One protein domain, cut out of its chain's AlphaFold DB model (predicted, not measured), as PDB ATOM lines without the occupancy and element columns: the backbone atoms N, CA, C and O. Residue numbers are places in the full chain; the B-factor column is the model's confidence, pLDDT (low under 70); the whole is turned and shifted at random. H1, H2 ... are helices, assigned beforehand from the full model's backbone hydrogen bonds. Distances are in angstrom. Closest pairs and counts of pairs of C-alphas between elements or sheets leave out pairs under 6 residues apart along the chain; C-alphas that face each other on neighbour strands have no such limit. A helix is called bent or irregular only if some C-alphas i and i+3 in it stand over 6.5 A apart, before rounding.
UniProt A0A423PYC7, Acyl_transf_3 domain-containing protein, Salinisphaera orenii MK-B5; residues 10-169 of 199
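AT A GLANCE: This is residues 10 to 169 of the 199 residues of the protein "Acyl_transf_3 domain-containing protein" of Salinisphaera orenii MK-B5 (UniProt A0A423PYC7). Two pairs of long helices, H1 beside H4a and H5 beside H7, are joined where H7 crosses the bent helix H4. Short H2 and H3 and their long links make a loose region at one end, and short H6 sits where the chain folds back from H5 to H7. The printed part has 160 residues, with seven named helices, H1 to H7 in chain order, and no named strand; the class is all helix. It is only just compact, close to loose, with a radius of gyration of the C-alphas of 18.1 A and spans of 54 by 41 by 31 A.

HOW THE PARTS SIT: H1, residues 10 to 36, has a kink of 26 degrees near residue 20. H2, residues 48 to 51, touches no helix. H3, residues 60 to 68, is close to H1 but not clearly touching, the closest C-alphas being those of Ile 25 and Phe 67 at 7.2 A. H4, residues 80 to 104, was assigned as one helix by its hydrogen bonds but is bent: C-alphas 93 and 96 are 7.0 A apart, and arms H4a, residues 80 to 93, and H4b, residues 96 to 104, stand at a steep tilt of 48 degrees. H1 and H4a touch, closest at the C-alphas of Ala 13 and Leu 93, 6.2 A, at a shallow tilt of 12 degrees, opposite ways. The hub is H7, residues 147 to 164, touching three helices. Its residues 149 to 154 alone touch H4a, closest at the C-alphas of His 87 and Thr 150, 5.7 A, at a steep tilt of 61 degrees. Its residues 157 to 162 alone touch H4b, closest at the C-alphas of Val 98 and Ala 158, 6.6 A. H7 and H5, residues 107 to 129, touch, closest at the C-alphas of Ser 118 and His 152, 4.3 A, at a shallow tilt of 24 degrees, opposite ways. The helix packing is part aligned, part crossed. H6, residues 136 to 139, touches H5, closest at the C-alphas of Arg 125 and Ala 139, 5.7 A; it touches H7 only at the corner. H1 and H5 are apart. Each O i to N i+4 pair is within hydrogen-bond range in H3, H4b and H5, against 22 of 23 in H1, 9 of 10 in H4a and 10 of 14 in H7; H2 and H6 are too short for such a pair.

IN THESE COORDINATES: H1 begins at C-alpha 10 (304.067, 219.871, 254.195) and measures 37.7 A from first to last C-alpha. H4a measures 21.0 A, H5 33.0 A and H7 26.0 A, ending at C-alpha 164 (296.090, 241.151, 243.655).

THE WHOLE: The C-alphas farthest apart, those of Tyr 39 and Arg 106, are 54.9 A apart. The printed part has no cut. The links H1 to H2 and H3 to H4 are long. The mean pLDDT of the printed part is 81.2; 29 residues are under 70, among them 129 to 142.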
ATOM      1  N   GLY A  10     303.290 220.095 252.974       85.25
ATOM      2  CA  GLY A  10     304.067 219.871 254.195       85.25
ATOM      3  C   GLY A  10     305.297 220.777 254.305       85.25
ATOM      4  O   GLY A  10     305.485 221.430 255.328       85.25
ATOM      5  N   ALA A  11     306.094 220.910 253.239       87.19
ATOM      6  CA  ALA A  11     307.262 221.796 253.243       87.19
ATOM      7  C   ALA A  11     306.871 223.282 253.348       87.19
ATOM      8  O   ALA A  11     307.582 224.083 253.957       87.19
ATOM      9  N   TYR A  12     305.742 223.673 252.748       88.50
ATOM     10  CA  TYR A  12     305.168 225.009 252.916       88.50
ATOM     11  C   TYR A  12     304.743 225.268 254.369       88.50
ATOM     12  O   TYR A  12     305.149 226.279 254.945       88.50
ATOM     13  N   ALA A  13     303.974 224.349 254.957       87.62
ATOM     14  CA  ALA A  13     303.462 224.464 256.315       87.62
ATOM     15  C   ALA A  13     304.606 224.496 257.335       87.62
ATOM     16  O   ALA A  13     304.649 225.406 258.155       87.62
ATOM     17  N   ALA A  14     305.586 223.594 257.219       87.94
ATOM     18  CA  ALA A  14     306.735 223.533 258.121       87.94
ATOM     19  C   ALA A  14     307.526 224.851 258.155       87.94
ATOM     20  O   ALA A  14     307.793 225.381 259.228       87.94
ATOM     21  N   ARG A  15     307.837 225.441 256.990       88.31
ATOM     22  CA  ARG A  15     308.545 226.734 256.925       88.31
ATOM     23  C   ARG A  15     307.776 227.866 257.597       88.31
ATOM     24  O   ARG A  15     308.388 228.744 258.197       88.31
ATOM     25  N   ARG A  16     306.447 227.872 257.478       86.94
ATOM     26  CA  ARG A  16     305.609 228.901 258.104       86.94
ATOM     27  C   ARG A  16     305.487 228.694 259.600       86.94
ATOM     28  O   ARG A  16     305.683 229.653 260.333       86.94
ATOM     29  N   ILE A  17     305.243 227.460 260.034       87.25
ATOM     30  CA  ILE A  17     305.204 227.112 261.453       87.25
ATOM     31  C   ILE A  17     306.518 227.529 262.107       87.25
ATOM     32  O   ILE A  17     306.482 228.307 263.043       87.25
ATOM     33  N   LEU A  18     307.675 227.146 261.560       87.56
ATOM     34  CA  LEU A  18     308.974 227.539 262.122       87.56
ATOM     35  C   LEU A  18     309.184 229.062 262.149       87.56
ATOM     36  O   LEU A  18     309.689 229.594 263.134       87.56
ATOM     37  N   ARG A  19     308.772 229.776 261.092       86.62
ATOM     38  CA  ARG A  19     308.905 231.238 261.005       86.62
ATOM     39  C   ARG A  19     308.058 231.982 262.038       86.62
ATOM     40  O   ARG A  19     308.501 233.026 262.496       86.62
ATOM     41  N   PHE A  20     306.857 231.499 262.350       85.81
ATOM     42  CA  PHE A  20     305.953 232.164 263.294       85.81
ATOM     43  C   PHE A  20     306.113 231.637 264.725       85.81
ATOM     44  O   PHE A  20     306.096 232.422 265.662       85.81
ATOM     45  N   TYR A  21     306.349 230.340 264.908       85.62
ATOM     46  CA  TYR A  21     306.458 229.715 266.228       85.62
ATOM     47  C   TYR A  21     307.665 230.218 267.026       85.62
ATOM     48  O   TYR A  21     307.571 230.384 268.236       85.62
ATOM     49  N   LEU A  22     308.793 230.510 266.365       86.62
ATOM     50  CA  LEU A  22     309.972 231.019 267.067       86.62
ATOM     51  C   LEU A  22     309.755 232.444 267.627       86.62
ATOM     52  O   LEU A  22     309.952 232.632 268.825       86.62
ATOM     53  N   PRO A  23     309.294 233.442 266.843       86.81
ATOM     54  CA  PRO A  23     308.888 234.734 267.400       86.81
ATOM     55  C   PRO A  23     307.783 234.618 268.453       86.81
ATOM     56  O   PRO A  23     307.836 235.320 269.458       86.81
ATOM     57  N   TYR A  24     306.813 233.719 268.236       86.81
ATOM     58  CA  TYR A  24     305.730 233.460 269.182       86.81
ATOM     59  C   TYR A  24     306.267 233.073 270.558       86.81
ATOM     60  O   TYR A  24     305.928 233.708 271.553       86.81
ATOM     61  N   ILE A  25     307.096 232.024 270.611       85.56
ATOM     62  CA  ILE A  25     307.518 231.457 271.887       85.56
ATOM     63  C   ILE A  25     308.409 232.436 272.641       85.56
ATOM     64  O   ILE A  25     308.238 232.617 273.837       85.56
ATOM     65  N   VAL A  26     309.275 233.163 271.928       87.81
ATOM     66  CA  VAL A  26     310.093 234.224 272.524       87.81
ATOM     67  C   VAL A  26     309.214 235.323 273.129       87.81
ATOM     68  O   VAL A  26     309.486 235.758 274.242       87.81
ATOM     69  N   ALA A  27     308.146 235.749 272.446       86.00
ATOM     70  CA  ALA A  27     307.225 236.753 272.980       86.00
ATOM     71  C   ALA A  27     306.475 236.258 274.229       86.00
ATOM     72  O   ALA A  27     306.341 237.008 275.193       86.00
ATOM     73  N   VAL A  28     306.035 234.995 274.243       84.06
ATOM     74  CA  VAL A  28     305.382 234.381 275.413       84.06
ATOM     75  C   VAL A  28     306.339 234.303 276.602       84.06
ATOM     76  O   VAL A  28     305.984 234.758 277.684       84.06
ATOM     77  N   GLU A  29     307.554 233.788 276.408       84.50
ATOM     78  CA  GLU A  29     308.561 233.676 277.473       84.50
ATOM     79  C   GLU A  29     308.939 235.051 278.040       84.50
ATOM     80  O   GLU A  29     309.017 235.229 279.255       84.50
ATOM     81  N   LEU A  30     309.106 236.060 277.176       85.44
ATOM     82  CA  LEU A  30     309.339 237.441 277.609       85.44
ATOM     83  C   LEU A  30     308.134 238.026 278.357       85.44
ATOM     84  O   LEU A  30     308.329 238.765 279.319       85.44
ATOM     85  N   GLY A  31     306.907 237.694 277.950       82.25
ATOM     86  CA  GLY A  31     305.683 238.088 278.648       82.25
ATOM     87  C   GLY A  31     305.585 237.473 280.046       82.25
ATOM     88  O   GLY A  31     305.293 238.188 281.003       82.25
ATOM     89  N   ILE A  32     305.901 236.181 280.182       80.50
ATOM     90  CA  ILE A  32     305.936 235.463 281.467       80.50
ATOM     91  C   ILE A  32     307.029 236.036 282.376       80.50
ATOM     92  O   ILE A  32     306.763 236.372 283.529       80.50
ATOM     93  N   ALA A  33     308.251 236.193 281.859       82.62
ATOM     94  CA  ALA A  33     309.354 236.793 282.608       82.62
ATOM     95  C   ALA A  33     309.026 238.235 283.027       82.62
ATOM     96  O   ALA A  33     309.270 238.633 284.165       82.62
ATOM     97  N   GLY A  34     308.406 239.000 282.123       79.38
ATOM     98  CA  GLY A  34     307.921 240.349 282.379       79.38
ATOM     99  C   GLY A  34     306.893 240.394 283.503       79.38
ATOM    100  O   GLY A  34     307.024 241.238 284.384       79.38
ATOM    101  N   GLN A  35     305.927 239.471 283.521       78.12
ATOM    102  CA  GLN A  35     304.933 239.359 284.592       78.12
ATOM    103  C   GLN A  35     305.591 239.057 285.948       78.12
ATOM    104  O   GLN A  35     305.268 239.710 286.937       78.12
ATOM    105  N   GLN A  36     306.560 238.134 285.998       77.94
ATOM    106  CA  GLN A  36     307.286 237.795 287.233       77.94
ATOM    107  C   GLN A  36     308.126 238.958 287.780       77.94
ATOM    108  O   GLN A  36     308.390 239.023 288.980       77.94
ATOM    109  N   TRP A  37     308.562 239.871 286.911       74.56
ATOM    110  CA  TRP A  37     309.387 241.023 287.279       74.56
ATOM    111  C   TRP A  37     308.582 242.295 287.594       74.56
ATOM    112  O   TRP A  37     309.194 243.319 287.904       74.56
ATOM    113  N   ARG A  38     307.237 242.280 287.525       64.88
ATOM    114  CA  ARG A  38     306.414 243.505 287.593       64.88
ATOM    115  C   ARG A  38     305.549 243.672 288.846       64.88
ATOM    116  O   ARG A  38     305.207 242.743 289.564       64.88
ATOM    117  N   TYR A  39     305.189 244.939 289.042       61.25
ATOM    118  CA  TYR A  39     304.215 245.499 289.974       61.25
ATOM    119  C   TYR A  39     302.783 245.082 289.584       61.25
ATOM    120  O   TYR A  39     302.323 245.435 288.502       61.25
ATOM    121  N   GLY A  40     302.085 244.340 290.449       63.69
ATOM    122  CA  GLY A  40     300.748 243.773 290.196       63.69
ATOM    123  C   GLY A  40     299.576 244.725 290.463       63.69
ATOM    124  O   GLY A  40     298.609 244.322 291.103       63.69
ATOM    125  N   GLY A  41     299.678 245.990 290.048       69.12
ATOM    126  CA  GLY A  41     298.631 246.995 290.263       69.12
ATOM    127  C   GLY A  41     298.336 247.831 289.021       69.12
ATOM    128  O   GLY A  41     299.196 247.981 288.152       69.12
ATOM    129  N   ASP A  42     297.133 248.404 288.973       77.75
ATOM    130  CA  ASP A  42     296.685 249.252 287.869       77.75
ATOM    131  C   ASP A  42     297.558 250.502 287.718       77.75
ATOM    132  O   ASP A  42     297.907 251.192 288.684       77.75
ATOM    133  N   LEU A  43     297.870 250.839 286.469       80.88
ATOM    134  CA  LEU A  43     298.553 252.073 286.118       80.88
ATOM    135  C   LEU A  43     297.527 253.211 286.094       80.88
ATOM    136  O   LEU A  43     296.760 253.373 285.141       80.88
ATOM    137  N   ALA A  44     297.522 254.009 287.163       80.62
ATOM    138  CA  ALA A  44     296.647 255.170 287.290       80.62
ATOM    139  C   ALA A  44     296.831 256.139 286.105       80.62
ATOM    140  O   ALA A  44     297.946 256.543 285.778       80.62
ATOM    141  N   GLY A  45     295.721 256.520 285.465       82.81
ATOM    142  CA  GLY A  45     295.717 257.393 284.286       82.81
ATOM    143  C   GLY A  45     295.803 256.665 282.940       82.81
ATOM    144  O   GLY A  45     295.667 257.315 281.904       82.81
ATOM    145  N   LEU A  46     295.973 255.338 282.932       83.81
ATOM    146  CA  LEU A  46     295.831 254.505 281.735       83.81
ATOM    147  C   LEU A  46     294.466 253.805 281.721       83.81
ATOM    148  O   LEU A  46     293.881 253.535 282.766       83.81
ATOM    149  N   GLY A  47     293.939 253.555 280.521       82.62
ATOM    150  CA  GLY A  47     292.628 252.929 280.347       82.62
ATOM    151  C   GLY A  47     292.640 251.420 280.598       82.62
ATOM    152  O   GLY A  47     293.680 250.768 280.483       82.62
ATOM    153  N   ASP A  48     291.453 250.861 280.842       81.31
ATOM    154  CA  ASP A  48     291.227 249.443 281.165       81.31
ATOM    155  C   ASP A  48     291.882 248.466 280.187       81.31
ATOM    156  O   ASP A  48     292.240 247.362 280.570       81.31
ATOM    157  N   TRP A  49     292.033 248.836 278.913       78.25
ATOM    158  CA  TRP A  49     292.687 247.972 277.930       78.25
ATOM    159  C   TRP A  49     294.156 247.697 278.280       78.25
ATOM    160  O   TRP A  49     294.588 246.556 278.168       78.25
ATOM    161  N   ILE A  50     294.904 248.708 278.742       80.44
ATOM    162  CA  ILE A  50     296.316 248.544 279.129       80.44
ATOM    163  C   ILE A  50     296.421 247.797 280.459       80.44
ATOM    164  O   ILE A  50     297.278 246.934 280.615       80.44
ATOM    165  N   ASN A  51     295.525 248.097 281.399       82.50
ATOM    166  CA  ASN A  51     295.537 247.485 282.728       82.50
ATOM    167  C   ASN A  51     295.078 246.014 282.738       82.50
ATOM    168  O   ASN A  51     295.130 245.384 283.779       82.50
ATOM    169  N   ARG A  52     294.656 245.440 281.601       77.69
ATOM    170  CA  ARG A  52     294.327 244.002 281.479       77.69
ATOM    171  C   ARG A  52     295.533 243.101 281.211       77.69
ATOM    172  O   ARG A  52     295.402 241.883 281.295       77.69
ATOM    173  N   PHE A  53     296.675 243.666 280.822       78.75
ATOM    174  CA  PHE A  53     297.880 242.883 280.558       78.75
ATOM    175  C   PHE A  53     298.623 242.605 281.869       78.75
ATOM    176  O   PHE A  53     298.750 243.485 282.716       78.75
ATOM    177  N   TRP A  54     299.153 241.390 282.010       75.69
ATOM    178  CA  TRP A  54     299.941 240.919 283.158       75.69
ATOM    179  C   TRP A  54     299.206 240.861 284.507       75.69
ATOM    180  O   TRP A  54     299.856 240.680 285.537       75.69
ATOM    181  N   THR A  55     297.876 240.972 284.523       73.25
ATOM    182  CA  THR A  55     297.067 240.941 285.754       73.25
ATOM    183  C   THR A  55     296.608 239.549 286.177       73.25
ATOM    184  O   THR A  55     296.493 239.297 287.374       73.25
ATOM    185  N   ASP A  56     296.381 238.637 285.229       69.31
ATOM    186  CA  ASP A  56     295.918 237.276 285.523       69.31
ATOM    187  C   ASP A  56     297.086 236.280 285.509       69.31
ATOM    188  O   ASP A  56     297.943 236.337 284.629       69.31
ATOM    189  N   ASP A  57     297.113 235.344 286.461       68.31
ATOM    190  CA  ASP A  57     297.985 234.164 286.406       68.31
ATOM    191  C   ASP A  57     297.267 233.063 285.607       68.31
ATOM    192  O   ASP A  57     296.270 232.496 286.081       68.31
ATOM    193  N   PRO A  58     297.687 232.766 284.367       66.56
ATOM    194  CA  PRO A  58     297.030 231.741 283.586       66.56
ATOM    195  C   PRO A  58     297.433 230.383 284.152       66.56
ATOM    196  O   PRO A  58     298.565 229.931 284.011       66.56
ATOM    197  N   GLY A  59     296.471 229.692 284.765       72.69
ATOM    198  CA  GLY A  59     296.706 228.360 285.318       72.69
ATOM    199  C   GLY A  59     297.314 227.374 284.296       72.69
ATOM    200  O   GLY A  59     297.231 227.584 283.083       72.69
ATOM    201  N   PRO A  60     297.854 226.225 284.742       73.69
ATOM    202  CA  PRO A  60     298.697 225.335 283.924       73.69
ATOM    203  C   PRO A  60     298.107 224.905 282.569       73.69
ATOM    204  O   PRO A  60     298.828 224.695 281.591       73.69
ATOM    205  N   ARG A  61     296.776 224.794 282.479       74.00
ATOM    206  CA  ARG A  61     296.058 224.480 281.234       74.00
ATOM    207  C   ARG A  61     296.171 225.595 280.190       74.00
ATOM    208  O   ARG A  61     296.299 225.297 279.004       74.00
ATOM    209  N   ALA A  62     296.108 226.852 280.616       70.56
ATOM    210  CA  ALA A  62     296.259 228.004 279.737       70.56
ATOM    211  C   ALA A  62     297.712 228.124 279.253       70.56
ATOM    212  O   ALA A  62     297.921 228.274 278.050       70.56
ATOM    213  N   MET A  63     298.704 227.900 280.129       75.62
ATOM    214  CA  MET A  63     300.123 227.822 279.738       75.62
ATOM    215  C   MET A  63     300.366 226.758 278.657       75.62
ATOM    216  O   MET A  63     300.983 227.047 277.634       75.62
ATOM    217  N   LEU A  64     299.813 225.549 278.810       77.50
ATOM    218  CA  LEU A  64     299.911 224.505 277.778       77.50
ATOM    219  C   LEU A  64     299.253 224.927 276.447       77.50
ATOM    220  O   LEU A  64     299.729 224.581 275.362       77.50
ATOM    221  N   GLY A  65     298.170 225.702 276.524       75.44
ATOM    222  CA  GLY A  65     297.537 226.338 275.369       75.44
ATOM    223  C   GLY A  65     298.495 227.259 274.613       75.44
ATOM    224  O   GLY A  65     298.593 227.147 273.389       75.44
ATOM    225  N   HIS A  66     299.260 228.086 275.333       76.25
ATOM    226  CA  HIS A  66     300.275 228.947 274.729       76.25
ATOM    227  C   HIS A  66     301.353 228.128 274.005       76.25
ATOM    228  O   HIS A  66     301.598 228.349 272.823       76.25
ATOM    229  N   PHE A  67     301.922 227.095 274.632       76.44
ATOM    230  CA  PHE A  67     302.963 226.277 273.985       76.44
ATOM    231  C   PHE A  67     302.489 225.546 272.721       76.44
ATOM    232  O   PHE A  67     303.275 225.327 271.797       76.44
ATOM    233  N   THR A  68     301.213 225.159 272.658       73.00
ATOM    234  CA  THR A  68     300.683 224.403 271.514       73.00
ATOM    235  C   THR A  68     300.228 225.288 270.355       73.00
ATOM    236  O   THR A  68     300.189 224.787 269.232       73.00
ATOM    237  N   VAL A  69     299.908 226.576 270.580       69.88
ATOM    238  CA  VAL A  69     299.518 227.623 269.588       69.88
ATOM    239  C   VAL A  69     298.249 227.311 268.764       69.88
ATOM    240  O   VAL A  69     297.604 228.190 268.188       69.88
ATOM    241  N   ILE A  70     297.845 226.047 268.722       64.19
ATOM    242  CA  ILE A  70     296.704 225.517 267.982       64.19
ATOM    243  C   ILE A  70     295.438 225.574 268.851       64.19
ATOM    244  O   ILE A  70     294.338 225.607 268.318       64.19
ATOM    245  N   GLY A  71     295.547 225.649 270.178       65.69
ATOM    246  CA  GLY A  71     294.388 225.769 271.066       65.69
ATOM    247  C   GLY A  71     293.702 227.137 271.011       65.69
ATOM    248  O   GLY A  71     294.257 228.114 270.511       65.69
ATOM    249  N   ALA A  72     292.491 227.207 271.556       66.62
ATOM    250  CA  ALA A  72     291.856 228.467 271.917       66.62
ATOM    251  C   ALA A  72     292.268 228.803 273.362       66.62
ATOM    252  O   ALA A  72     291.910 228.083 274.291       66.62
ATOM    253  N   PHE A  73     293.070 229.849 273.539       71.88
ATOM    254  CA  PHE A  73     293.581 230.306 274.839       71.88
ATOM    255  C   PHE A  73     293.549 231.830 274.893       71.88
ATOM    256  O   PHE A  73     293.645 232.481 273.854       71.88
ATOM    257  N   ASP A  74     293.395 232.415 276.075       71.19
ATOM    258  CA  ASP A  74     293.373 233.869 276.145       71.19
ATOM    259  C   ASP A  74     294.782 234.448 275.955       71.19
ATOM    260  O   ASP A  74     295.696 234.164 276.719       71.19
ATOM    261  N   SER A  75     294.976 235.238 274.900       67.50
ATOM    262  CA  SER A  75     296.250 235.902 274.621       67.50
ATOM    263  C   SER A  75     296.350 237.292 275.245       67.50
ATOM    264  O   SER A  75     297.447 237.845 275.248       67.50
ATOM    265  N   SER A  76     295.255 237.870 275.770       67.94
ATOM    266  CA  SER A  76     295.325 239.194 276.416       67.94
ATOM    267  C   SER A  76     296.081 239.206 277.739       67.94
ATOM    268  O   SER A  76     296.418 240.280 278.216       67.94
ATOM    269  N   THR A  77     296.406 238.047 278.307       71.56
ATOM    270  CA  THR A  77     297.118 237.965 279.586       71.56
ATOM    271  C   THR A  77     298.553 238.490 279.504       71.56
ATOM    272  O   THR A  77     299.050 239.051 280.474       71.56
ATOM    273  N   TYR A  78     299.221 238.355 278.355       74.00
ATOM    274  CA  TYR A  78     300.659 238.631 278.247       74.00
ATOM    275  C   TYR A  78     301.010 239.757 277.284       74.00
ATOM    276  O   TYR A  78     301.763 240.655 277.641       74.00
ATOM    277  N   ASP A  79     300.517 239.688 276.051       75.69
ATOM    278  CA  ASP A  79     300.859 240.651 275.010       75.69
ATOM    279  C   ASP A  79     299.806 240.591 273.902       75.69
ATOM    280  O   ASP A  79     299.440 239.523 273.403       75.69
ATOM    281  N   PHE A  80     299.346 241.758 273.468       76.69
ATOM    282  CA  PHE A  80     298.478 241.888 272.310       76.69
ATOM    283  C   PHE A  80     299.116 241.353 271.016       76.69
ATOM    284  O   PHE A  80     298.409 240.833 270.156       76.69
ATOM    285  N   ALA A  81     300.438 241.418 270.856       79.31
ATOM    286  CA  ALA A  81     301.124 240.889 269.677       79.31
ATOM    287  C   ALA A  81     300.995 239.358 269.551       79.31
ATOM    288  O   ALA A  81     300.997 238.819 268.444       79.31
ATOM    289  N   ILE A  82     300.821 238.640 270.667       80.44
ATOM    290  CA  ILE A  82     300.600 237.184 270.661       80.44
ATOM    291  C   ILE A  82     299.289 236.859 269.935       80.44
ATOM    292  O   ILE A  82     299.225 235.899 269.164       80.44
ATOM    293  N   TRP A  83     298.254 237.680 270.134       79.06
ATOM    294  CA  TRP A  83     296.959 237.519 269.475       79.06
ATOM    295  C   TRP A  83     297.077 237.558 267.948       79.06
ATOM    296  O   TRP A  83     296.617 236.639 267.259       79.06
ATOM    297  N   THR A  84     297.700 238.613 267.413       81.69
ATOM    298  CA  THR A  84     297.835 238.791 265.961       81.69
ATOM    299  C   THR A  84     298.636 237.647 265.359       81.69
ATOM    300  O   THR A  84     298.239 237.084 264.340       81.69
ATOM    301  N   LEU A  85     299.698 237.221 266.038       86.06
ATOM    302  CA  LEU A  85     300.606 236.199 265.543       86.06
ATOM    303  C   LEU A  85     299.964 234.802 265.462       86.06
ATOM    304  O   LEU A  85     300.198 234.061 264.503       86.06
ATOM    305  N   VAL A  86     299.084 234.456 266.410       85.31
ATOM    306  CA  VAL A  86     298.279 233.221 266.354       85.31
ATOM    307  C   VAL A  86     297.362 233.228 265.131       85.31
ATOM    308  O   VAL A  86     297.291 232.238 264.392       85.31
ATOM    309  N   HIS A  87     296.664 234.340 264.884       86.62
ATOM    310  CA  HIS A  87     295.795 234.457 263.716       86.62
ATOM    311  C   HIS A  87     296.577 234.451 262.409       86.62
ATOM    312  O   HIS A  87     296.175 233.759 261.473       86.62
ATOM    313  N   GLU A  88     297.713 235.141 262.350       87.69
ATOM    314  CA  GLU A  88     298.611 235.113 261.198       87.69
ATOM    315  C   GLU A  88     299.066 233.691 260.879       87.69
ATOM    316  O   GLU A  88     298.968 233.260 259.726       87.69
ATOM    317  N   MET A  89     299.484 232.919 261.887       88.69
ATOM    318  CA  MET A  89     299.884 231.527 261.698       88.69
ATOM    319  C   MET A  89     298.732 230.695 261.120       88.69
ATOM    320  O   MET A  89     298.900 230.070 260.068       88.69
ATOM    321  N   ARG A  90     297.552 230.722 261.757       88.94
ATOM    322  CA  ARG A  90     296.371 229.946 261.328       88.94
ATOM    323  C   ARG A  90     295.937 230.306 259.913       88.94
ATOM    324  O   ARG A  90     295.732 229.421 259.082       88.94
ATOM    325  N   ILE A  91     295.841 231.598 259.611       90.75
ATOM    326  CA  ILE A  91     295.450 232.060 258.282       90.75
ATOM    327  C   ILE A  91     296.513 231.687 257.253       90.75
ATOM    328  O   ILE A  91     296.166 231.254 256.159       90.75
ATOM    329  N   SER A  92     297.800 231.771 257.592       89.69
ATOM    330  CA  SER A  92     298.869 231.387 256.670       89.69
ATOM    331  C   SER A  92     298.832 229.903 256.289       89.69
ATOM    332  O   SER A  92     299.164 229.568 255.156       89.69
ATOM    333  N   LEU A  93     298.386 229.023 257.191       89.69
ATOM    334  CA  LEU A  93     298.175 227.602 256.893       89.69
ATOM    335  C   LEU A  93     296.952 227.384 255.994       89.69
ATOM    336  O   LEU A  93     296.994 226.549 255.096       89.69
ATOM    337  N   LEU A  94     295.890 228.171 256.185       91.44
ATOM    338  CA  LEU A  94     294.681 228.125 255.354       91.44
ATOM    339  C   LEU A  94     294.855 228.827 253.999       91.44
ATOM    340  O   LEU A  94     294.116 228.551 253.054       91.44
ATOM    341  N   PHE A  95     295.835 229.718 253.876       89.81
ATOM    342  CA  PHE A  95     296.019 230.571 252.709       89.81
ATOM    343  C   PHE A  95     296.138 229.808 251.378       89.81
ATOM    344  O   PHE A  95     295.501 230.239 250.418       89.81
ATOM    345  N   PRO A  96     296.863 228.674 251.264       89.44
ATOM    346  CA  PRO A  96     296.896 227.896 250.026       89.44
ATOM    347  C   PRO A  96     295.518 227.400 249.590       89.44
ATOM    348  O   PRO A  96     295.231 227.388 248.396       89.44
ATOM    349  N   LEU A  97     294.658 227.029 250.544       91.00
ATOM    350  CA  LEU A  97     293.291 226.602 250.260       91.00
ATOM    351  C   LEU A  97     292.440 227.784 249.792       91.00
ATOM    352  O   LEU A  97     291.775 227.682 248.765       91.00
ATOM    353  N   VAL A  98     292.509 228.922 250.493       91.25
ATOM    354  CA  VAL A  98     291.823 230.159 250.078       91.25
ATOM    355  C   VAL A  98     292.256 230.556 248.666       91.25
ATOM    356  O   VAL A  98     291.420 230.831 247.807       91.25
ATOM    357  N   PHE A  99     293.561 230.521 248.397       90.00
ATOM    358  CA  PHE A  99     294.120 230.797 247.081       90.00
ATOM    359  C   PHE A  99     293.592 229.820 246.025       90.00
ATOM    360  O   PHE A  99     293.121 230.256 244.975       90.00
ATOM    361  N   LEU A 100     293.598 228.514 246.306       91.06
ATOM    362  CA  LEU A 100     293.066 227.501 245.395       91.06
ATOM    363  C   LEU A 100     291.586 227.750 245.082       91.06
ATOM    364  O   LEU A 100     291.202 227.733 243.916       91.06
ATOM    365  N   MET A 101     290.767 228.062 246.088       92.75
ATOM    366  CA  MET A 101     289.355 228.402 245.895       92.75
ATOM    367  C   MET A 101     289.188 229.608 244.967       92.75
ATOM    368  O   MET A 101     288.362 229.566 244.062       92.75
ATOM    369  N   ILE A 102     289.988 230.663 245.139       91.31
ATOM    370  CA  ILE A 102     289.944 231.860 244.282       91.31
ATOM    371  C   ILE A 102     290.331 231.534 242.835       91.31
ATOM    372  O   ILE A 102     289.769 232.113 241.907       91.31
ATOM    373  N   ARG A 103     291.282 230.614 242.633       89.50
ATOM    374  CA  ARG A 103     291.763 230.218 241.300       89.50
ATOM    375  C   ARG A 103     290.833 229.232 240.594       89.50
ATOM    376  O   ARG A 103     290.729 229.287 239.371       89.50
ATOM    377  N   CYS A 104     290.182 228.343 241.337       91.81
ATOM    378  CA  CYS A 104     289.331 227.285 240.790       91.81
ATOM    379  C   CYS A 104     287.849 227.672 240.704       91.81
ATOM    380  O   CYS A 104     287.119 227.102 239.899       91.81
ATOM    381  N   LEU A 105     287.388 228.625 241.519       92.75
ATOM    382  CA  LEU A 105     285.991 229.055 241.573       92.75
ATOM    383  C   LEU A 105     285.833 230.493 241.069       92.75
ATOM    384  O   LEU A 105     286.785 231.259 240.927       92.75
ATOM    385  N   ARG A 106     284.586 230.906 240.824       93.00
ATOM    386  CA  ARG A 106     284.293 232.308 240.502       93.00
ATOM    387  C   ARG A 106     284.578 233.176 241.725       93.00
ATOM    388  O   ARG A 106     283.985 232.962 242.780       93.00
ATOM    389  N   TRP A 107     285.397 234.217 241.560       89.69
ATOM    390  CA  TRP A 107     285.771 235.131 242.649       89.69
ATOM    391  C   TRP A 107     284.563 235.680 243.430       89.69
ATOM    392  O   TRP A 107     284.620 235.779 244.648       89.69
ATOM    393  N   ARG A 108     283.434 235.960 242.758       93.44
ATOM    394  CA  ARG A 108     282.188 236.425 243.404       93.44
ATOM    395  C   ARG A 108     281.597 235.381 244.356       93.44
ATOM    396  O   ARG A 108     281.125 235.744 245.423       93.44
ATOM    397  N   THR A 109     281.640 234.103 243.981       94.00
ATOM    398  CA  THR A 109     281.162 232.989 244.812       94.00
ATOM    399  C   THR A 109     282.040 232.826 246.045       94.00
ATOM    400  O   THR A 109     281.524 232.675 247.146       94.00
ATOM    401  N   VAL A 110     283.362 232.929 245.872       93.62
ATOM    402  CA  VAL A 110     284.318 232.862 246.984       93.62
ATOM    403  C   VAL A 110     284.096 234.019 247.957       93.62
ATOM    404  O   VAL A 110     283.932 233.783 249.150       93.62
ATOM    405  N   LEU A 111     284.002 235.256 247.457       94.88
ATOM    406  CA  LEU A 111     283.722 236.422 248.300       94.88
ATOM    407  C   LEU A 111     282.363 236.333 248.998       94.88
ATOM    408  O   LEU A 111     282.274 236.675 250.170       94.88
ATOM    409  N   GLY A 112     281.323 235.855 248.310       96.00
ATOM    410  CA  GLY A 112     280.009 235.639 248.915       96.00
ATOM    411  C   GLY A 112     280.061 234.621 250.056       96.00
ATOM    412  O   GLY A 112     279.519 234.879 251.125       96.00
ATOM    413  N   GLY A 113     280.775 233.507 249.861       95.81
ATOM    414  CA  GLY A 113     280.958 232.473 250.881       95.81
ATOM    415  C   GLY A 113     281.727 232.971 252.106       95.81
ATOM    416  O   GLY A 113     281.235 232.849 253.226       95.81
ATOM    417  N   PHE A 114     282.894 233.593 251.908       95.38
ATOM    418  CA  PHE A 114     283.671 234.174 253.013       95.38
ATOM    419  C   PHE A 114     282.948 235.350 253.681       95.38
ATOM    420  O   PHE A 114     283.054 235.517 254.892       95.38
ATOM    421  N   GLY A 115     282.189 236.142 252.920       95.94
ATOM    422  CA  GLY A 115     281.371 237.234 253.445       95.94
ATOM    423  C   GLY A 115     280.250 236.722 254.344       95.94
ATOM    424  O   GLY A 115     280.101 237.192 255.468       95.94
ATOM    425  N   LEU A 116     279.515 235.702 253.894       95.31
ATOM    426  CA  LEU A 116     278.481 235.055 254.700       95.31
ATOM    427  C   LEU A 116     279.075 234.407 255.957       95.31
ATOM    428  O   LEU A 116     278.559 234.625 257.050       95.31
ATOM    429  N   ALA A 117     280.182 233.671 255.824       93.12
ATOM    430  CA  ALA A 117     280.877 233.080 256.964       93.12
ATOM    431  C   ALA A 117     281.310 234.153 257.976       93.12
ATOM    432  O   ALA A 117     281.055 234.014 259.167       93.12
ATOM    433  N   SER A 118     281.891 235.257 257.505       93.19
ATOM    434  CA  SER A 118     282.295 236.392 258.339       93.19
ATOM    435  C   SER A 118     281.116 237.017 259.098       93.19
ATOM    436  O   SER A 118     281.234 237.274 260.298       93.19
ATOM    437  N   LEU A 119     279.963 237.188 258.443       92.50
ATOM    438  CA  LEU A 119     278.740 237.695 259.074       92.50
ATOM    439  C   LEU A 119     278.175 236.725 260.118       92.50
ATOM    440  O   LEU A 119     277.803 237.160 261.207       92.50
ATOM    441  N   ILE A 120     278.137 235.424 259.813       90.38
ATOM    442  CA  ILE A 120     277.698 234.386 260.759       90.38
ATOM    443  C   ILE A 120     278.593 234.408 261.998       90.38
ATOM    444  O   ILE A 120     278.090 234.453 263.115       90.38
ATOM    445  N   MET A 121     279.911 234.449 261.811       88.88
ATOM    446  CA  MET A 121     280.887 234.487 262.901       88.88
ATOM    447  C   MET A 121     280.737 235.750 263.761       88.88
ATOM    448  O   MET A 121     280.714 235.659 264.988       88.88
ATOM    449  N   ALA A 122     280.535 236.916 263.143       85.75
ATOM    450  CA  ALA A 122     280.257 238.153 263.871       85.75
ATOM    451  C   ALA A 122     278.956 238.062 264.691       85.75
ATOM    452  O   ALA A 122     278.927 238.457 265.857       85.75
ATOM    453  N   ARG A 123     277.887 237.495 264.116       84.62
ATOM    454  CA  ARG A 123     276.609 237.292 264.815       84.62
ATOM    455  C   ARG A 123     276.719 236.298 265.967       84.62
ATOM    456  O   ARG A 123     276.215 236.596 267.044       84.62
ATOM    457  N   LEU A 124     277.405 235.173 265.765       82.88
ATOM    458  CA  LEU A 124     277.668 234.188 266.817       82.88
ATOM    459  C   LEU A 124     278.415 234.825 267.991       82.88
ATOM    460  O   LEU A 124     278.061 234.587 269.142       82.88
ATOM    461  N   ARG A 125     279.403 235.691 267.725       77.38
ATOM    462  CA  ARG A 125     280.138 236.376 268.797       77.38
ATOM    463  C   ARG A 125     279.246 237.289 269.628       77.38
ATOM    464  O   ARG A 125     279.344 237.268 270.853       77.38
ATOM    465  N   ILE A 126     278.391 238.068 268.963       79.25
ATOM    466  CA  ILE A 126     277.421 238.944 269.628       79.25
ATOM    467  C   ILE A 126     276.464 238.100 270.480       79.25
ATOM    468  O   ILE A 126     276.301 238.396 271.658       79.25
ATOM    469  N   GLY A 127     275.926 237.009 269.921       74.06
ATOM    470  CA  GLY A 127     275.016 236.079 270.605       74.06
ATOM    471  C   GLY A 127     275.603 235.458 271.880       74.06
ATOM    472  O   GLY A 127     274.949 235.411 272.925       74.06
ATOM    473  N   VAL A 128     276.874 235.047 271.819       72.25
ATOM    474  CA  VAL A 128     277.605 234.484 272.965       72.25
ATOM    475  C   VAL A 128     277.838 235.519 274.066       72.25
ATOM    476  O   VAL A 128     277.700 235.188 275.242       72.25
ATOM    477  N   PHE A 129     278.155 236.771 273.716       68.19
ATOM    478  CA  PHE A 129     278.290 237.849 274.703       68.19
ATOM    479  C   PHE A 129     276.950 238.317 275.284       68.19
ATOM    480  O   PHE A 129     276.926 238.775 276.422       68.19
ATOM    481  N   SER A 130     275.837 238.152 274.562       66.50
ATOM    482  CA  SER A 130     274.483 238.385 275.088       66.50
ATOM    483  C   SER A 130     273.943 237.237 275.956       66.50
ATOM    484  O   SER A 130     272.826 237.326 276.456       66.50
ATOM    485  N   GLY A 131     274.730 236.175 276.175       59.03
ATOM    486  CA  GLY A 131     274.434 235.127 277.155       59.03
ATOM    487  C   GLY A 131     273.406 234.083 276.711       59.03
ATOM    488  O   GLY A 131     272.699 233.566 277.567       59.03
ATOM    489  N   HIS A 132     273.268 233.804 275.407       54.56
ATOM    490  CA  HIS A 132     272.169 232.969 274.890       54.56
ATOM    491  C   HIS A 132     272.545 231.594 274.307       54.56
ATOM    492  O   HIS A 132     271.624 230.911 273.889       54.56
ATOM    493  N   ASP A 133     273.805 231.124 274.305       54.66
ATOM    494  CA  ASP A 133     274.110 229.824 273.666       54.66
ATOM    495  C   ASP A 133     275.285 229.011 274.250       54.66
ATOM    496  O   ASP A 133     276.337 229.548 274.613       54.66
ATOM    497  N   GLU A 134     275.108 227.679 274.227       52.56
ATOM    498  CA  GLU A 134     276.076 226.609 274.544       52.56
ATOM    499  C   GLU A 134     277.089 226.312 273.416       52.56
ATOM    500  O   GLU A 134     278.035 225.552 273.620       52.56
ATOM    501  N   LEU A 135     276.998 226.970 272.246       54.78
ATOM    502  CA  LEU A 135     278.015 226.946 271.163       54.78
ATOM    503  C   LEU A 135     279.350 227.637 271.559       54.78
ATOM    504  O   LEU A 135     280.148 228.073 270.722       54.78
ATOM    505  N   ALA A 136     279.596 227.719 272.866       53.59
ATOM    506  CA  ALA A 136     280.623 228.462 273.566       53.59
ATOM    507  C   ALA A 136     282.053 228.076 273.156       53.59
ATOM    508  O   ALA A 136     282.910 228.946 273.088       53.59
ATOM    509  N   GLY A 137     282.334 226.831 272.775       57.69
ATOM    510  CA  GLY A 137     283.717 226.426 272.477       57.69
ATOM    511  C   GLY A 137     284.366 227.163 271.293       57.69
ATOM    512  O   GLY A 137     285.544 227.499 271.330       57.69
ATOM    513  N   LEU A 138     283.609 227.465 270.231       59.91
ATOM    514  CA  LEU A 138     284.169 228.114 269.032       59.91
ATOM    515  C   LEU A 138     284.272 229.645 269.179       59.91
ATOM    516  O   LEU A 138     285.128 230.281 268.558       59.91
ATOM    517  N   ALA A 139     283.359 230.224 269.964       59.81
ATOM    518  CA  ALA A 139     283.070 231.657 270.021       59.81
ATOM    519  C   ALA A 139     283.351 232.317 271.386       59.81
ATOM    520  O   ALA A 139     283.439 233.545 271.451       59.81
ATOM    521  N   ARG A 140     283.472 231.527 272.456       60.59
ATOM    522  CA  ARG A 140     283.709 231.951 273.846       60.59
ATOM    523  C   ARG A 140     285.102 231.541 274.316       60.59
ATOM    524  O   ARG A 140     285.793 232.372 274.901       60.59
ATOM    525  N   ASP A 141     285.511 230.301 274.044       59.47
ATOM    526  CA  ASP A 141     286.801 229.791 274.509       59.47
ATOM    527  C   ASP A 141     287.953 230.428 273.721       59.47
ATOM    528  O   ASP A 141     287.925 230.535 272.492       59.47
ATOM    529  N   GLY A 142     288.973 230.876 274.455       59.94
ATOM    530  CA  GLY A 142     290.196 231.458 273.905       59.94
ATOM    531  C   GLY A 142     290.227 232.976 273.747       59.94
ATOM    532  O   GLY A 142     291.129 233.472 273.082       59.94
ATOM    533  N   GLY A 143     289.282 233.721 274.326       73.50
ATOM    534  CA  GLY A 143     289.361 235.187 274.386       73.50
ATOM    535  C   GLY A 143     289.561 235.818 273.005       73.50
ATOM    536  O   GLY A 143     288.733 235.648 272.104       73.50
ATOM    537  N   TYR A 144     290.676 236.526 272.822       69.75
ATOM    538  CA  TYR A 144     291.039 237.110 271.531       69.75
ATOM    539  C   TYR A 144     291.471 236.069 270.485       69.75
ATOM    540  O   TYR A 144     291.212 236.264 269.304       69.75
ATOM    541  N   THR A 145     292.024 234.916 270.870       66.19
ATOM    542  CA  THR A 145     292.409 233.852 269.920       66.19
ATOM    543  C   THR A 145     291.247 232.952 269.490       66.19
ATOM    544  O   THR A 145     291.471 231.944 268.810       66.19
ATOM    545  N   ALA A 146     290.001 233.283 269.837       79.44
ATOM    546  CA  ALA A 146     288.839 232.494 269.443       79.44
ATOM    547  C   ALA A 146     288.801 232.248 267.919       79.44
ATOM    548  O   ALA A 146     289.122 233.111 267.090       79.44
ATOM    549  N   TYR A 147     288.389 231.045 267.519       82.12
ATOM    550  CA  TYR A 147     288.389 230.632 266.112       82.12
ATOM    551  C   TYR A 147     287.473 231.483 265.230       82.12
ATOM    552  O   TYR A 147     287.797 231.722 264.063       82.12
ATOM    553  N   VAL A 148     286.394 232.013 265.807       84.12
ATOM    554  CA  VAL A 148     285.487 232.985 265.179       84.12
ATOM    555  C   VAL A 148     286.245 234.160 264.557       84.12
ATOM    556  O   VAL A 148     285.956 234.536 263.419       84.12
ATOM    557  N   PHE A 149     287.264 234.694 265.238       84.88
ATOM    558  CA  PHE A 149     288.086 235.766 264.681       84.88
ATOM    559  C   PHE A 149     288.904 235.275 263.494       84.88
ATOM    560  O   PHE A 149     288.950 235.951 262.474       84.88
ATOM    561  N   THR A 150     289.500 234.085 263.568       88.81
ATOM    562  CA  THR A 150     290.280 233.534 262.444       88.81
ATOM    563  C   THR A 150     289.423 233.463 261.178       88.81
ATOM    564  O   THR A 150     289.839 233.940 260.126       88.81
ATOM    565  N   VAL A 151     288.199 232.936 261.289       89.75
ATOM    566  CA  VAL A 151     287.265 232.820 260.159       89.75
ATOM    567  C   VAL A 151     286.825 234.191 259.650       89.75
ATOM    568  O   VAL A 151     286.803 234.412 258.440       89.75
ATOM    569  N   HIS A 152     286.525 235.128 260.554       91.19
ATOM    570  CA  HIS A 152     286.187 236.501 260.188       91.19
ATOM    571  C   HIS A 152     287.316 237.173 259.383       91.19
ATOM    572  O   HIS A 152     287.060 237.751 258.326       91.19
ATOM    573  N   HIS A 153     288.569 237.025 259.826       90.75
ATOM    574  CA  HIS A 153     289.739 237.623 259.177       90.75
ATOM    575  C   HIS A 153     290.095 236.972 257.830       90.75
ATOM    576  O   HIS A 153     290.671 237.646 256.976       90.75
ATOM    577  N   LEU A 154     289.707 235.714 257.568       93.38
ATOM    578  CA  LEU A 154     289.908 235.087 256.248       93.38
ATOM    579  C   LEU A 154     289.237 235.869 255.111       93.38
ATOM    580  O   LEU A 154     289.729 235.832 253.982       93.38
ATOM    581  N   LEU A 155     288.163 236.617 255.393       94.31
ATOM    582  CA  LEU A 155     287.519 237.482 254.405       94.31
ATOM    583  C   LEU A 155     288.495 238.516 253.822       94.31
ATOM    584  O   LEU A 155     288.486 238.730 252.611       94.31
ATOM    585  N   ALA A 156     289.366 239.112 254.640       92.25
ATOM    586  CA  ALA A 156     290.340 240.096 254.166       92.25
ATOM    587  C   ALA A 156     291.300 239.482 253.131       92.25
ATOM    588  O   ALA A 156     291.583 240.083 252.094       92.25
ATOM    589  N   PHE A 157     291.724 238.236 253.355       91.31
ATOM    590  CA  PHE A 157     292.567 237.487 252.419       91.31
ATOM    591  C   PHE A 157     291.797 237.065 251.164       91.31
ATOM    592  O   PHE A 157     292.335 237.142 250.056       91.31
ATOM    593  N   ALA A 158     290.526 236.680 251.314       93.56
ATOM    594  CA  ALA A 158     289.653 236.356 250.191       93.56
ATOM    595  C   ALA A 158     289.410 237.570 249.280       93.56
ATOM    596  O   ALA A 158     289.423 237.417 248.062       93.56
ATOM    597  N   ILE A 159     289.247 238.769 249.854       94.12
ATOM    598  CA  ILE A 159     289.182 240.051 249.133       94.12
ATOM    599  C   ILE A 159     290.526 240.350 248.461       94.12
ATOM    600  O   ILE A 159     290.565 240.712 247.285       94.12
ATOM    601  N   GLY A 160     291.632 240.145 249.178       91.50
ATOM    602  CA  GLY A 160     292.981 240.411 248.687       91.50
ATOM    603  C   GLY A 160     293.337 239.666 247.398       91.50
ATOM    604  O   GLY A 160     293.981 240.249 246.530       91.50
ATOM    605  N   GLY A 161     292.887 238.421 247.215       89.88
ATOM    606  CA  GLY A 161     293.223 237.632 246.020       89.88
ATOM    607  C   GLY A 161     292.751 238.259 244.696       89.88
ATOM    608  O   GLY A 161     293.582 238.575 243.847       89.88
ATOM    609  N   PRO A 162     291.443 238.520 244.504       90.69
ATOM    610  CA  PRO A 162     290.925 239.198 243.316       90.69
ATOM    611  C   PRO A 162     291.478 240.615 243.101       90.69
ATOM    612  O   PRO A 162     291.511 241.073 241.952       90.69
ATOM    613  N   LEU A 163     291.868 241.314 244.175       91.00
ATOM    614  CA  LEU A 163     292.555 242.607 244.091       91.00
ATOM    615  C   LEU A 163     293.983 242.433 243.560       91.00
ATOM    616  O   LEU A 163     294.383 243.152 242.647       91.00
ATOM    617  N   ALA A 164     294.724 241.450 244.073       89.69
ATOM    618  CA  ALA A 164     296.090 241.151 243.655       89.69
ATOM    619  C   ALA A 164     296.167 240.711 242.184       89.69
ATOM    620  O   ALA A 164     297.052 241.170 241.458       89.69
ATOM    621  N   ASP A 165     295.202 239.908 241.722       88.12
ATOM    622  CA  ASP A 165     295.075 239.495 240.315       88.12
ATOM    623  C   ASP A 165     294.865 240.689 239.368       88.12
ATOM    624  O   ASP A 165     295.188 240.617 238.183       88.12
ATOM    625  N   ARG A 166     294.321 241.805 239.872       90.88
ATOM    626  CA  ARG A 166     294.013 243.014 239.090       90.88
ATOM    627  C   ARG A 166     294.857 244.218 239.497       90.88
ATOM    628  O   ARG A 166     294.519 245.338 239.113       90.88
ATOM    629  N   ARG A 167     295.950 244.006 240.238       91.56
ATOM    630  CA  ARG A 167     296.762 245.084 240.828       91.56
ATOM    631  C   ARG A 167     297.221 246.116 239.796       91.56
ATOM    632  O   ARG A 167     297.164 247.304 240.070       91.56
ATOM    633  N   GLU A 168     297.606 245.678 238.597       93.12
ATOM    634  CA  GLU A 168     298.116 246.558 237.533       93.12
ATOM    635  C   GLU A 168     297.004 247.444 236.965       93.12
ATOM    636  O   GLU A 168     297.174 248.653 236.818       93.12
ATOM    637  N   ARG A 169     295.813 246.873 236.745       92.81
ATOM    638  CA  ARG A 169     294.630 247.634 236.326       92.81
ATOM    639  C   ARG A 169     294.193 248.629 237.402       92.81
ATOM    640  O   ARG A 169     293.829 249.754 237.074       92.81
TER     641      ARG A 169